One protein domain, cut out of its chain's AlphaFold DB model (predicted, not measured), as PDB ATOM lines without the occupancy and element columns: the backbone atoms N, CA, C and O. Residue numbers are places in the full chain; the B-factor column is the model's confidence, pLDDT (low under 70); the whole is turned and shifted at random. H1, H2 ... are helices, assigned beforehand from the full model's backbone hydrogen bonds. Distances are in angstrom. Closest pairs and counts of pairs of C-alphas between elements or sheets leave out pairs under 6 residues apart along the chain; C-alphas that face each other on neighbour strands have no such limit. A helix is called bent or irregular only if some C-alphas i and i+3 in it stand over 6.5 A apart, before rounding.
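AT A GLANCE: This is residues 157 to 246 of the 668 residues of the protein "XPG_I_2 domain-containing protein" of Cutaneotrichosporon oleaginosum (UniProt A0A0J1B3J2). Four helices form a small cluster of crossed rods: H2 and H4 lie on opposite sides, with H1 and H3 between them, and the contacts run in a ring from H1 to H2, H3, H4 and back to H1. H4, the longest helix, runs along the longest axis, and a long link loops from H1 to H2. The printed part has 90 residues, with H1, H2, H3 and H4 in that order and no named strand; the class is all helix. It is compact, with a radius of gyration of the C-alphas of 12.7 A and spans of 38 by 34 by 25 A.

IN THESE COORDINATES: H1 is residues 158 to 168, 16.1 A long, beginning at C-alpha 158 (221.740, 184.005, 200.866). It is only just irregular: C-alphas 159 and 162 are 6.9 A apart. H2 is residues 182 to 196, 21.4 A. H3 is residues 207 to 218, 16.7 A. H4 is residues 226 to 241, 22.7 A, ending at C-alpha 241 (219.572, 171.658, 209.261).

HOW THE PARTS SIT: H1 touches H2 at a steep tilt of 53 degrees, opposite ways; their closest C-alphas, of Leu 164 and Ala 189, are 6.6 A apart. H2 touches H3, closest at the C-alphas of Leu 192 and Val 214, 6.3 A. H3 touches H4 at a steep tilt of 61 degrees, with the C-alphas of Ser 212 and Val 233 closest at 5.7 A. H4 touches H1 with residues 236 to 241 alone; the C-alphas of Ala 166 and Ala 236 are closest, 5.2 A. H1 and H3 are close but not clearly touching, and H2 and H4 are apart. Every O i to N i+4 pair is within hydrogen-bond range in H2, H3 and H4, and 5 of 7 are in H1.

THE WHOLE: The C-alphas farthest apart are those of Ala 222 and Pro 246, 39.8 A. The printed part has no cut. The link from H1 to H2 is long, 13 residues; the other two are short. pLDDT is under 70 at residues 174 to 180, 199 to 205 and 221 to 224.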
ATOM      1  N   PRO A 157     218.243 187.269 201.691       95.06
ATOM      2  CA  PRO A 157     219.608 186.957 202.098       95.06
ATOM      3  C   PRO A 157     219.983 185.521 201.707       95.06
ATOM      4  O   PRO A 157     219.135 184.629 201.749       95.06
ATOM      5  N   LEU A 158     221.249 185.301 201.345       94.69
ATOM      6  CA  LEU A 158     221.740 184.005 200.866       94.69
ATOM      7  C   LEU A 158     221.530 182.890 201.909       94.69
ATOM      8  O   LEU A 158     221.017 181.826 201.578       94.69
ATOM      9  N   ASN A 159     221.782 183.192 203.187       92.94
ATOM     10  CA  ASN A 159     221.595 182.277 204.319       92.94
ATOM     11  C   ASN A 159     220.125 181.909 204.617       92.94
ATOM     12  O   ASN A 159     219.871 181.062 205.466       92.94
ATOM     13  N   MET A 160     219.143 182.521 203.945       95.31
ATOM     14  CA  MET A 160     217.721 182.181 204.104       95.31
ATOM     15  C   MET A 160     217.222 181.167 203.063       95.31
ATOM     16  O   MET A 160     216.070 180.736 203.151       95.31
ATOM     17  N   LEU A 161     218.044 180.788 202.074       96.12
ATOM     18  CA  LEU A 161     217.657 179.804 201.059       96.12
ATOM     19  C   LEU A 161     217.363 178.406 201.643       96.12
ATOM     20  O   LEU A 161     216.342 177.839 201.252       96.12
ATOM     21  N   PRO A 162     218.137 177.875 202.611       95.62
ATOM     22  CA  PRO A 162     217.795 176.621 203.291       95.62
ATOM     23  C   PRO A 162     216.405 176.625 203.941       95.62
ATOM     24  O   PRO A 162     215.597 175.723 203.720       95.62
ATOM     25  N   LEU A 163     216.076 177.691 204.680       94.81
ATOM     26  CA  LEU A 163     214.767 177.827 205.325       94.81
ATOM     27  C   LEU A 163     213.637 177.986 204.298       94.81
ATOM     28  O   LEU A 163     212.536 177.466 204.490       94.81
ATOM     29  N   LEU A 164     213.889 178.693 203.192       95.56
ATOM     30  CA  LEU A 164     212.951 178.763 202.072       95.56
ATOM     31  C   LEU A 164     212.641 177.358 201.535       95.56
ATOM     32  O   LEU A 164     211.463 177.042 201.375       95.56
ATOM     33  N   ALA A 165     213.662 176.536 201.281       94.38
ATOM     34  CA  ALA A 165     213.494 175.179 200.761       94.38
ATOM     35  C   ALA A 165     212.674 174.302 201.721       94.38
ATOM     36  O   ALA A 165     211.661 173.731 201.312       94.38
ATOM     37  N   ALA A 166     213.004 174.319 203.016       93.19
ATOM     38  CA  ALA A 166     212.247 173.608 204.048       93.19
ATOM     39  C   ALA A 166     210.762 174.031 204.105       93.19
ATOM     40  O   ALA A 166     209.868 173.196 204.210       93.19
ATOM     41  N   LEU A 167     210.458 175.329 203.984       92.50
ATOM     42  CA  LEU A 167     209.077 175.836 204.008       92.50
ATOM     43  C   LEU A 167     208.287 175.542 202.719       92.50
ATOM     44  O   LEU A 167     207.052 175.448 202.746       92.50
ATOM     45  N   LEU A 168     208.971 175.439 201.578       91.94
ATOM     46  CA  LEU A 168     208.358 174.998 200.323       91.94
ATOM     47  C   LEU A 168     208.033 173.512 200.362       91.94
ATOM     48  O   LEU A 168     206.977 173.113 199.871       91.94
ATOM     49  N   GLY A 169     208.888 172.760 201.036       88.56
ATOM     50  CA  GLY A 169     208.764 171.349 201.293       88.56
ATOM     51  C   GLY A 169     209.791 170.577 200.478       88.56
ATOM     52  O   GLY A 169     209.708 170.573 199.251       88.56
ATOM     53  N   ASN A 170     210.717 169.928 201.171       88.81
ATOM     54  CA  ASN A 170     211.736 169.032 200.631       88.81
ATOM     55  C   ASN A 170     211.540 167.605 201.181       88.81
ATOM     56  O   ASN A 170     210.568 167.350 201.904       88.81
ATOM     57  N   ASP A 171     212.479 166.705 200.890       86.31
ATOM     58  CA  ASP A 171     212.458 165.292 201.301       86.31
ATOM     59  C   ASP A 171     212.364 165.070 202.822       86.31
ATOM     60  O   ASP A 171     211.934 164.010 203.284       86.31
ATOM     61  N   TYR A 172     212.689 166.094 203.611       87.62
ATOM     62  CA  TYR A 172     212.685 166.062 205.071       87.62
ATOM     63  C   TYR A 172     211.409 166.620 205.705       87.62
ATOM     64  O   TYR A 172     211.198 166.480 206.909       87.62
ATOM     65  N   THR A 173     210.525 167.218 204.909       86.25
ATOM     66  CA  THR A 173     209.242 167.747 205.385       86.25
ATOM     67  C   THR A 173     208.074 166.927 204.852       86.25
ATOM     68  O   THR A 173     208.004 166.584 203.675       86.25
ATOM     69  N   SER A 174     207.100 166.620 205.711       67.94
ATOM     70  CA  SER A 174     205.892 165.896 205.303       67.94
ATOM     71  C   SER A 174     204.978 166.796 204.457       67.94
ATOM     72  O   SER A 174     204.169 167.577 204.959       67.94
ATOM     73  N   SER A 175     205.103 166.707 203.135       59.12
ATOM     74  CA  SER A 175     204.299 167.478 202.188       59.12
ATOM     75  C   SER A 175     202.898 166.869 202.030       59.12
ATOM     76  O   SER A 175     202.617 166.112 201.107       59.12
ATOM     77  N   SER A 176     201.964 167.215 202.926       55.94
ATOM     78  CA  SER A 176     200.538 166.915 202.700       55.94
ATOM     79  C   SER A 176     199.928 167.751 201.562       55.94
ATOM     80  O   SER A 176     198.914 167.356 200.998       55.94
ATOM     81  N   ASP A 177     200.558 168.876 201.201       57.09
ATOM     82  CA  ASP A 177     200.124 169.793 200.143       57.09
ATOM     83  C   ASP A 177     201.187 169.859 199.033       57.09
ATOM     84  O   ASP A 177     202.074 170.714 199.047       57.09
ATOM     85  N   THR A 178     201.120 168.938 198.072       54.31
ATOM     86  CA  THR A 178     202.114 168.751 196.992       54.31
ATOM     87  C   THR A 178     201.928 169.666 195.777       54.31
ATOM     88  O   THR A 178     202.619 169.516 194.773       54.31
ATOM     89  N   ASN A 179     201.031 170.655 195.833       60.03
ATOM     90  CA  ASN A 179     200.888 171.617 194.739       60.03
ATOM     91  C   ASN A 179     201.974 172.700 194.835       60.03
ATOM     92  O   ASN A 179     201.755 173.793 195.365       60.03
ATOM     93  N   TYR A 180     203.163 172.380 194.327       65.56
ATOM     94  CA  TYR A 180     204.244 173.339 194.110       65.56
ATOM     95  C   TYR A 180     203.882 174.254 192.937       65.56
ATOM     96  O   TYR A 180     204.037 173.898 191.771       65.56
ATOM     97  N   THR A 181     203.364 175.443 193.235       77.81
ATOM     98  CA  THR A 181     203.154 176.495 192.235       77.81
ATOM     99  C   THR A 181     204.220 177.576 192.382       77.81
ATOM    100  O   THR A 181     204.714 177.825 193.483       77.81
ATOM    101  N   LEU A 182     204.559 178.266 191.287       80.12
ATOM    102  CA  LEU A 182     205.437 179.447 191.344       80.12
ATOM    103  C   LEU A 182     204.911 180.491 192.345       80.12
ATOM    104  O   LEU A 182     205.688 181.103 193.077       80.12
ATOM    105  N   ASP A 183     203.585 180.603 192.467       87.38
ATOM    106  CA  ASP A 183     202.927 181.459 193.455       87.38
ATOM    107  C   ASP A 183     203.292 181.088 194.898       87.38
ATOM    108  O   ASP A 183     203.413 181.970 195.754       87.38
ATOM    109  N   ARG A 184     203.494 179.795 195.191       89.00
ATOM    110  CA  ARG A 184     203.933 179.328 196.512       89.00
ATOM    111  C   ARG A 184     205.354 179.792 196.805       89.00
ATOM    112  O   ARG A 184     205.580 180.328 197.887       89.00
ATOM    113  N   VAL A 185     206.276 179.653 195.849       92.50
ATOM    114  CA  VAL A 185     207.670 180.121 195.984       92.50
ATOM    115  C   VAL A 185     207.706 181.611 196.306       92.50
ATOM    116  O   VAL A 185     208.278 182.021 197.320       92.50
ATOM    117  N   ASP A 186     207.003 182.419 195.513       94.12
ATOM    118  CA  ASP A 186     206.946 183.866 195.717       94.12
ATOM    119  C   ASP A 186     206.257 184.250 197.033       94.12
ATOM    120  O   ASP A 186     206.674 185.211 197.693       94.12
ATOM    121  N   ARG A 187     205.225 183.506 197.455       93.94
ATOM    122  CA  ARG A 187     204.531 183.722 198.733       93.94
ATOM    123  C   ARG A 187     205.428 183.408 199.928       93.94
ATOM    124  O   ARG A 187     205.468 184.218 200.858       93.94
ATOM    125  N   VAL A 188     206.149 182.286 199.922       94.44
ATOM    126  CA  VAL A 188     207.067 181.926 201.015       94.44
ATOM    127  C   VAL A 188     208.207 182.935 201.084       94.44
ATOM    128  O   VAL A 188     208.432 183.521 202.144       94.44
ATOM    129  N   ALA A 189     208.834 183.248 199.947       96.31
ATOM    130  CA  ALA A 189     209.902 184.237 199.884       96.31
ATOM    131  C   ALA A 189     209.441 185.620 200.373       96.31
ATOM    132  O   ALA A 189     210.120 186.254 201.178       96.31
ATOM    133  N   ARG A 190     208.255 186.089 199.957       96.75
ATOM    134  CA  ARG A 190     207.672 187.348 200.452       96.75
ATOM    135  C   ARG A 190     207.452 187.325 201.963       96.75
ATOM    136  O   ARG A 190     207.843 188.273 202.637       96.75
ATOM    137  N   THR A 191     206.879 186.242 202.483       95.88
ATOM    138  CA  THR A 191     206.602 186.088 203.920       95.88
ATOM    139  C   THR A 191     207.884 186.106 204.752       95.88
ATOM    140  O   THR A 191     207.922 186.756 205.800       95.88
ATOM    141  N   LEU A 192     208.939 185.436 204.276       95.00
ATOM    142  CA  LEU A 192     210.266 185.455 204.891       95.00
ATOM    143  C   LEU A 192     210.837 186.875 204.913       95.00
ATOM    144  O   LEU A 192     211.130 187.388 205.992       95.00
ATOM    145  N   ARG A 193     210.887 187.558 203.757       95.06
ATOM    146  CA  ARG A 193     211.374 188.950 203.655       95.06
ATOM    147  C   ARG A 193     210.662 189.885 204.626       95.06
ATOM    148  O   ARG A 193     211.308 190.625 205.357       95.06
ATOM    149  N   GLU A 194     209.332 189.841 204.657       94.88
ATOM    150  CA  GLU A 194     208.521 190.691 205.534       94.88
ATOM    151  C   GLU A 194     208.692 190.374 207.021       94.88
ATOM    152  O   GLU A 194     208.387 191.216 207.862       94.88
ATOM    153  N   THR A 195     209.089 189.151 207.370       93.00
ATOM    154  CA  THR A 195     209.289 188.759 208.769       93.00
ATOM    155  C   THR A 195     210.688 189.134 209.242       93.00
ATOM    156  O   THR A 195     210.809 189.685 210.331       93.00
ATOM    157  N   VAL A 196     211.702 188.939 208.395       89.94
ATOM    158  CA  VAL A 196     213.091 189.347 208.654       89.94
ATOM    159  C   VAL A 196     213.227 190.875 208.708       89.94
ATOM    160  O   VAL A 196     213.945 191.395 209.551       89.94
ATOM    161  N   ALA A 197     212.497 191.618 207.868       90.00
ATOM    162  CA  ALA A 197     212.596 193.080 207.803       90.00
ATOM    163  C   ALA A 197     211.885 193.840 208.944       90.00
ATOM    164  O   ALA A 197     211.935 195.068 208.964       90.00
ATOM    165  N   ARG A 198     211.174 193.168 209.866       86.75
ATOM    166  CA  ARG A 198     210.410 193.852 210.928       86.75
ATOM    167  C   ARG A 198     211.334 194.317 212.069       86.75
ATOM    168  O   ARG A 198     211.850 193.464 212.795       86.75
ATOM    169  N   PRO A 199     211.495 195.639 212.288       65.69
ATOM    170  CA  PRO A 199     212.266 196.167 213.412       65.69
ATOM    171  C   PRO A 199     211.589 195.781 214.738       65.69
ATOM    172  O   PRO A 199     210.364 195.816 214.846       65.69
ATOM    173  N   GLY A 200     212.380 195.352 215.723       67.56
ATOM    174  CA  GLY A 200     211.899 194.728 216.969       67.56
ATOM    175  C   GLY A 200     211.985 193.197 216.978       67.56
ATOM    176  O   GLY A 200     211.789 192.576 218.013       67.56
ATOM    177  N   SER A 201     212.351 192.583 215.847       53.88
ATOM    178  CA  SER A 201     212.695 191.158 215.756       53.88
ATOM    179  C   SER A 201     214.114 190.825 216.249       53.88
ATOM    180  O   SER A 201     214.504 189.666 216.176       53.88
ATOM    181  N   HIS A 202     214.902 191.806 216.690       54.28
ATOM    182  CA  HIS A 202     216.288 191.573 217.116       54.28
ATOM    183  C   HIS A 202     216.409 190.969 218.523       54.28
ATOM    184  O   HIS A 202     217.473 190.465 218.836       54.28
ATOM    185  N   ASN A 203     215.319 190.960 219.304       50.47
ATOM    186  CA  ASN A 203     215.213 190.228 220.576       50.47
ATOM    187  C   ASN A 203     214.459 188.892 220.412       50.47
ATOM    188  O   ASN A 203     214.046 188.291 221.397       50.47
ATOM    189  N   ALA A 204     214.184 188.468 219.171       49.59
ATOM    190  CA  ALA A 204     213.674 187.126 218.912       49.59
ATOM    191  C   ALA A 204     214.869 186.169 218.986       49.59
ATOM    192  O   ALA A 204     215.425 185.795 217.955       49.59
ATOM    193  N   ASP A 205     215.305 185.856 220.207       56.44
ATOM    194  CA  ASP A 205     216.598 185.219 220.502       56.44
ATOM    195  C   ASP A 205     216.740 183.785 219.966       56.44
ATOM    196  O   ASP A 205     217.782 183.156 220.128       56.44
ATOM    197  N   THR A 206     215.733 183.238 219.278       76.31
ATOM    198  CA  THR A 206     215.804 181.875 218.748       76.31
ATOM    199  C   THR A 206     215.287 181.763 217.316       76.31
ATOM    200  O   THR A 206     214.253 182.321 216.937       76.31
ATOM    201  N   ALA A 207     215.988 180.959 216.506       83.06
ATOM    202  CA  ALA A 207     215.575 180.562 215.157       83.06
ATOM    203  C   ALA A 207     214.115 180.063 215.132       83.06
ATOM    204  O   ALA A 207     213.361 180.342 214.196       83.06
ATOM    205  N   TYR A 208     213.698 179.408 216.218       88.25
ATOM    206  CA  TYR A 208     212.343 178.929 216.450       88.25
ATOM    207  C   TYR A 208     211.272 180.020 216.308       88.25
ATOM    208  O   TYR A 208     210.267 179.814 215.628       88.25
ATOM    209  N   GLU A 209     211.471 181.211 216.878       89.94
ATOM    210  CA  GLU A 209     210.477 182.288 216.804       89.94
ATOM    211  C   GLU A 209     210.320 182.864 215.395       89.94
ATOM    212  O   GLU A 209     209.216 183.246 214.984       89.94
ATOM    213  N   LEU A 210     211.419 182.949 214.640       90.69
ATOM    214  CA  LEU A 210     211.376 183.352 213.238       90.69
ATOM    215  C   LEU A 210     210.553 182.346 212.430       90.69
ATOM    216  O   LEU A 210     209.582 182.740 211.777       90.69
ATOM    217  N   VAL A 211     210.896 181.058 212.523       91.94
ATOM    218  CA  VAL A 211     210.192 179.987 211.807       91.94
ATOM    219  C   VAL A 211     208.724 179.937 212.236       91.94
ATOM    220  O   VAL A 211     207.843 179.945 211.379       91.94
ATOM    221  N   SER A 212     208.425 180.022 213.535       92.38
ATOM    222  CA  SER A 212     207.053 180.041 214.059       92.38
ATOM    223  C   SER A 212     206.226 181.194 213.493       92.38
ATOM    224  O   SER A 212     205.103 180.981 213.026       92.38
ATOM    225  N   ARG A 213     206.773 182.417 213.433       92.31
ATOM    226  CA  ARG A 213     206.079 183.566 212.824       92.31
ATOM    227  C   ARG A 213     205.825 183.364 211.333       92.31
ATOM    228  O   ARG A 213     204.751 183.727 210.847       92.31
ATOM    229  N   VAL A 214     206.784 182.794 210.606       92.88
ATOM    230  CA  VAL A 214     206.650 182.528 209.168       92.88
ATOM    231  C   VAL A 214     205.610 181.439 208.916       92.88
ATOM    232  O   VAL A 214     204.677 181.665 208.145       92.88
ATOM    233  N   VAL A 215     205.693 180.303 209.616       92.06
ATOM    234  CA  VAL A 215     204.739 179.192 209.497       92.06
ATOM    235  C   VAL A 215     203.324 179.659 209.846       92.06
ATOM    236  O   VAL A 215     202.409 179.373 209.073       92.06
ATOM    237  N   ARG A 216     203.131 180.451 210.916       92.38
ATOM    238  CA  ARG A 216     201.822 181.045 211.264       92.38
ATOM    239  C   ARG A 216     201.257 181.910 210.140       92.38
ATOM    240  O   ARG A 216     200.086 181.780 209.801       92.38
ATOM    241  N   LYS A 217     202.076 182.779 209.533       92.50
ATOM    242  CA  LYS A 217     201.644 183.634 208.412       92.50
ATOM    243  C   LYS A 217     201.292 182.824 207.162       92.50
ATOM    244  O   LYS A 217     200.334 183.155 206.463       92.50
ATOM    245  N   LEU A 218     202.053 181.771 206.866       90.06
ATOM    246  CA  LEU A 218     201.788 180.898 205.719       90.06
ATOM    247  C   LEU A 218     200.508 180.076 205.911       90.06
ATOM    248  O   LEU A 218     199.745 179.907 204.959       90.06
ATOM    249  N   HIS A 219     200.231 179.659 207.148       85.69
ATOM    250  CA  HIS A 219     199.085 178.836 207.527       85.69
ATOM    251  C   HIS A 219     197.944 179.624 208.175       85.69
ATOM    252  O   HIS A 219     197.159 179.047 208.916       85.69
ATOM    253  N   ALA A 220     197.809 180.920 207.881       70.62
ATOM    254  CA  ALA A 220     196.800 181.807 208.472       70.62
ATOM    255  C   ALA A 220     195.321 181.432 208.181       70.62
ATOM    256  O   ALA A 220     194.422 182.231 208.436       70.62
ATOM    257  N   GLN A 221     195.042 180.237 207.646       66.44
ATOM    258  CA  GLN A 221     193.699 179.668 207.670       66.44
ATOM    259  C   GLN A 221     193.336 179.302 209.119       66.44
ATOM    260  O   GLN A 221     194.127 178.704 209.845       66.44
ATOM    261  N   ALA A 222     192.147 179.724 209.550       55.78
ATOM    262  CA  ALA A 222     191.694 179.581 210.927       55.78
ATOM    263  C   ALA A 222     191.675 178.102 211.367       55.78
ATOM    264  O   ALA A 222     191.220 177.241 210.616       55.78
ATOM    265  N   TYR A 223     192.125 177.852 212.604       57.50
ATOM    266  CA  TYR A 223     192.173 176.560 213.315       57.50
ATOM    267  C   TYR A 223     193.352 175.619 213.010       57.50
ATOM    268  O   TYR A 223     193.181 174.400 212.941       57.50
ATOM    269  N   VAL A 224     194.577 176.146 212.919       66.75
ATOM    270  CA  VAL A 224     195.756 175.304 213.180       66.75
ATOM    271  C   VAL A 224     195.908 175.164 214.694       66.75
ATOM    272  O   VAL A 224     196.212 176.134 215.380       66.75
ATOM    273  N   ASP A 225     195.649 173.958 215.195       86.62
ATOM    274  CA  ASP A 225     196.019 173.510 216.541       86.62
ATOM    275  C   ASP A 225     197.480 173.900 216.841       86.62
ATOM    276  O   ASP A 225     198.361 173.629 216.020       86.62
ATOM    277  N   GLU A 226     197.743 174.547 217.983       89.62
ATOM    278  CA  GLU A 226     199.092 174.989 218.383       89.62
ATOM    279  C   GLU A 226     200.099 173.839 218.344       89.62
ATOM    280  O   GLU A 226     201.248 174.038 217.950       89.62
ATOM    281  N   ARG A 227     199.649 172.615 218.639       90.06
ATOM    282  CA  ARG A 227     200.473 171.413 218.515       90.06
ATOM    283  C   ARG A 227     200.902 171.147 217.072       90.06
ATOM    284  O   ARG A 227     202.079 170.933 216.815       90.06
ATOM    285  N   LYS A 228     199.970 171.197 216.115       87.00
ATOM    286  CA  LYS A 228     200.278 171.007 214.683       87.00
ATOM    287  C   LYS A 228     201.165 172.122 214.144       87.00
ATOM    288  O   LYS A 228     201.945 171.904 213.220       87.00
ATOM    289  N   LEU A 229     201.007 173.331 214.679       88.69
ATOM    290  CA  LEU A 229     201.890 174.440 214.360       88.69
ATOM    291  C   LEU A 229     203.312 174.151 214.852       88.69
ATOM    292  O   LEU A 229     204.237 174.304 214.060       88.69
ATOM    293  N   ALA A 230     203.478 173.720 216.106       90.06
ATOM    294  CA  ALA A 230     204.775 173.335 216.661       90.06
ATOM    295  C   ALA A 230     205.425 172.210 215.839       90.06
ATOM    296  O   ALA A 230     206.542 172.384 215.373       90.06
ATOM    297  N   GLU A 231     204.677 171.148 215.512       89.94
ATOM    298  CA  GLU A 231     205.152 170.042 214.662       89.94
ATOM    299  C   GLU A 231     205.662 170.528 213.287       89.94
ATOM    300  O   GLU A 231     206.663 170.031 212.773       89.94
ATOM    301  N   LYS A 232     205.009 171.534 212.686       89.19
ATOM    302  CA  LYS A 232     205.461 172.144 211.422       89.19
ATOM    303  C   LYS A 232     206.692 173.031 211.584       89.19
ATOM    304  O   LYS A 232     207.487 173.122 210.652       89.19
ATOM    305  N   VAL A 233     206.815 173.726 212.713       91.50
ATOM    306  CA  VAL A 233     207.991 174.548 213.023       91.50
ATOM    307  C   VAL A 233     209.204 173.650 213.222       91.50
ATOM    308  O   VAL A 233     210.212 173.873 212.560       91.50
ATOM    309  N   ASP A 234     209.068 172.607 214.039       89.94
ATOM    310  CA  ASP A 234     210.125 171.626 214.290       89.94
ATOM    311  C   ASP A 234     210.540 170.938 212.987       89.94
ATOM    312  O   ASP A 234     211.717 170.939 212.640       89.94
ATOM    313  N   GLY A 235     209.574 170.476 212.184       90.62
ATOM    314  CA  GLY A 235     209.864 169.868 210.884       90.62
ATOM    315  C   GLY A 235     210.582 170.807 209.907       90.62
ATOM    316  O   GLY A 235     211.467 170.372 209.175       90.62
ATOM    317  N   ALA A 236     210.247 172.103 209.898       91.69
ATOM    318  CA  ALA A 236     210.944 173.080 209.063       91.69
ATOM    319  C   ALA A 236     212.376 173.352 209.556       91.69
ATOM    320  O   ALA A 236     213.274 173.525 208.734       91.69
ATOM    321  N   ILE A 237     212.603 173.381 210.872       91.25
ATOM    322  CA  ILE A 237     213.943 173.527 211.457       91.25
ATOM    323  C   ILE A 237     214.788 172.293 211.135       91.25
ATOM    324  O   ILE A 237     215.867 172.438 210.561       91.25
ATOM    325  N   ASP A 238     214.268 171.095 211.406       89.12
ATOM    326  CA  ASP A 238     214.947 169.823 211.142       89.12
ATOM    327  C   ASP A 238     215.338 169.681 209.666       89.12
ATOM    328  O   ASP A 238     216.458 169.271 209.361       89.12
ATOM    329  N   ALA A 239     214.446 170.074 208.751       91.38
ATOM    330  CA  ALA A 239     214.707 170.083 207.316       91.38
ATOM    331  C   ALA A 239     215.720 171.156 206.890       91.38
ATOM    332  O   ALA A 239     216.491 170.934 205.960       91.38
ATOM    333  N   THR A 240     215.747 172.310 207.563       92.69
ATOM    334  CA  THR A 240     216.729 173.374 207.291       92.69
ATOM    335  C   THR A 240     218.141 172.929 207.673       92.69
ATOM    336  O   THR A 240     219.091 173.223 206.948       92.69
ATOM    337  N   ILE A 241     218.286 172.190 208.780       89.56
ATOM    338  CA  ILE A 241     219.572 171.658 209.261       89.56
ATOM    339  C   ILE A 241     220.210 170.701 208.242       89.56
ATOM    340  O   ILE A 241     221.432 170.609 208.181       89.56
ATOM    341  N   GLN A 242     219.424 170.033 207.394       88.88
ATOM    342  CA  GLN A 242     219.962 169.104 206.387       88.88
ATOM    343  C   GLN A 242     220.775 169.799 205.287       88.88
ATOM    344  O   GLN A 242     221.573 169.153 204.619       88.88
ATOM    345  N   TYR A 243     220.633 171.120 205.135       91.12
ATOM    346  CA  TYR A 243     221.445 171.918 204.212       91.12
ATOM    347  C   TYR A 243     222.772 172.401 204.817       91.12
ATOM    348  O   TYR A 243     223.501 173.162 204.179       91.12
ATOM    349  N   VAL A 244     223.097 172.000 206.051       88.81
ATOM    350  CA  VAL A 244     224.407 172.267 206.649       88.81
ATOM    351  C   VAL A 244     225.440 171.412 205.933       88.81
ATOM    352  O   VAL A 244     225.370 170.182 205.947       88.81
ATOM    353  N   LEU A 245     226.419 172.069 205.312       86.56
ATOM    354  CA  LEU A 245     227.490 171.360 204.631       86.56
ATOM    355  C   LEU A 245     228.330 170.555 205.631       86.56
ATOM    356  O   LEU A 245     228.586 171.022 206.747       86.56
ATOM    357  N   PRO A 246     228.774 169.347 205.246       82.50
ATOM    358  CA  PRO A 246     229.600 168.525 206.110       82.50
ATOM    359  C   PRO A 246     230.895 169.261 206.471       82.50
ATOM    360  O   PRO A 246     231.571 169.834 205.620       82.50
TER     361      PRO A 246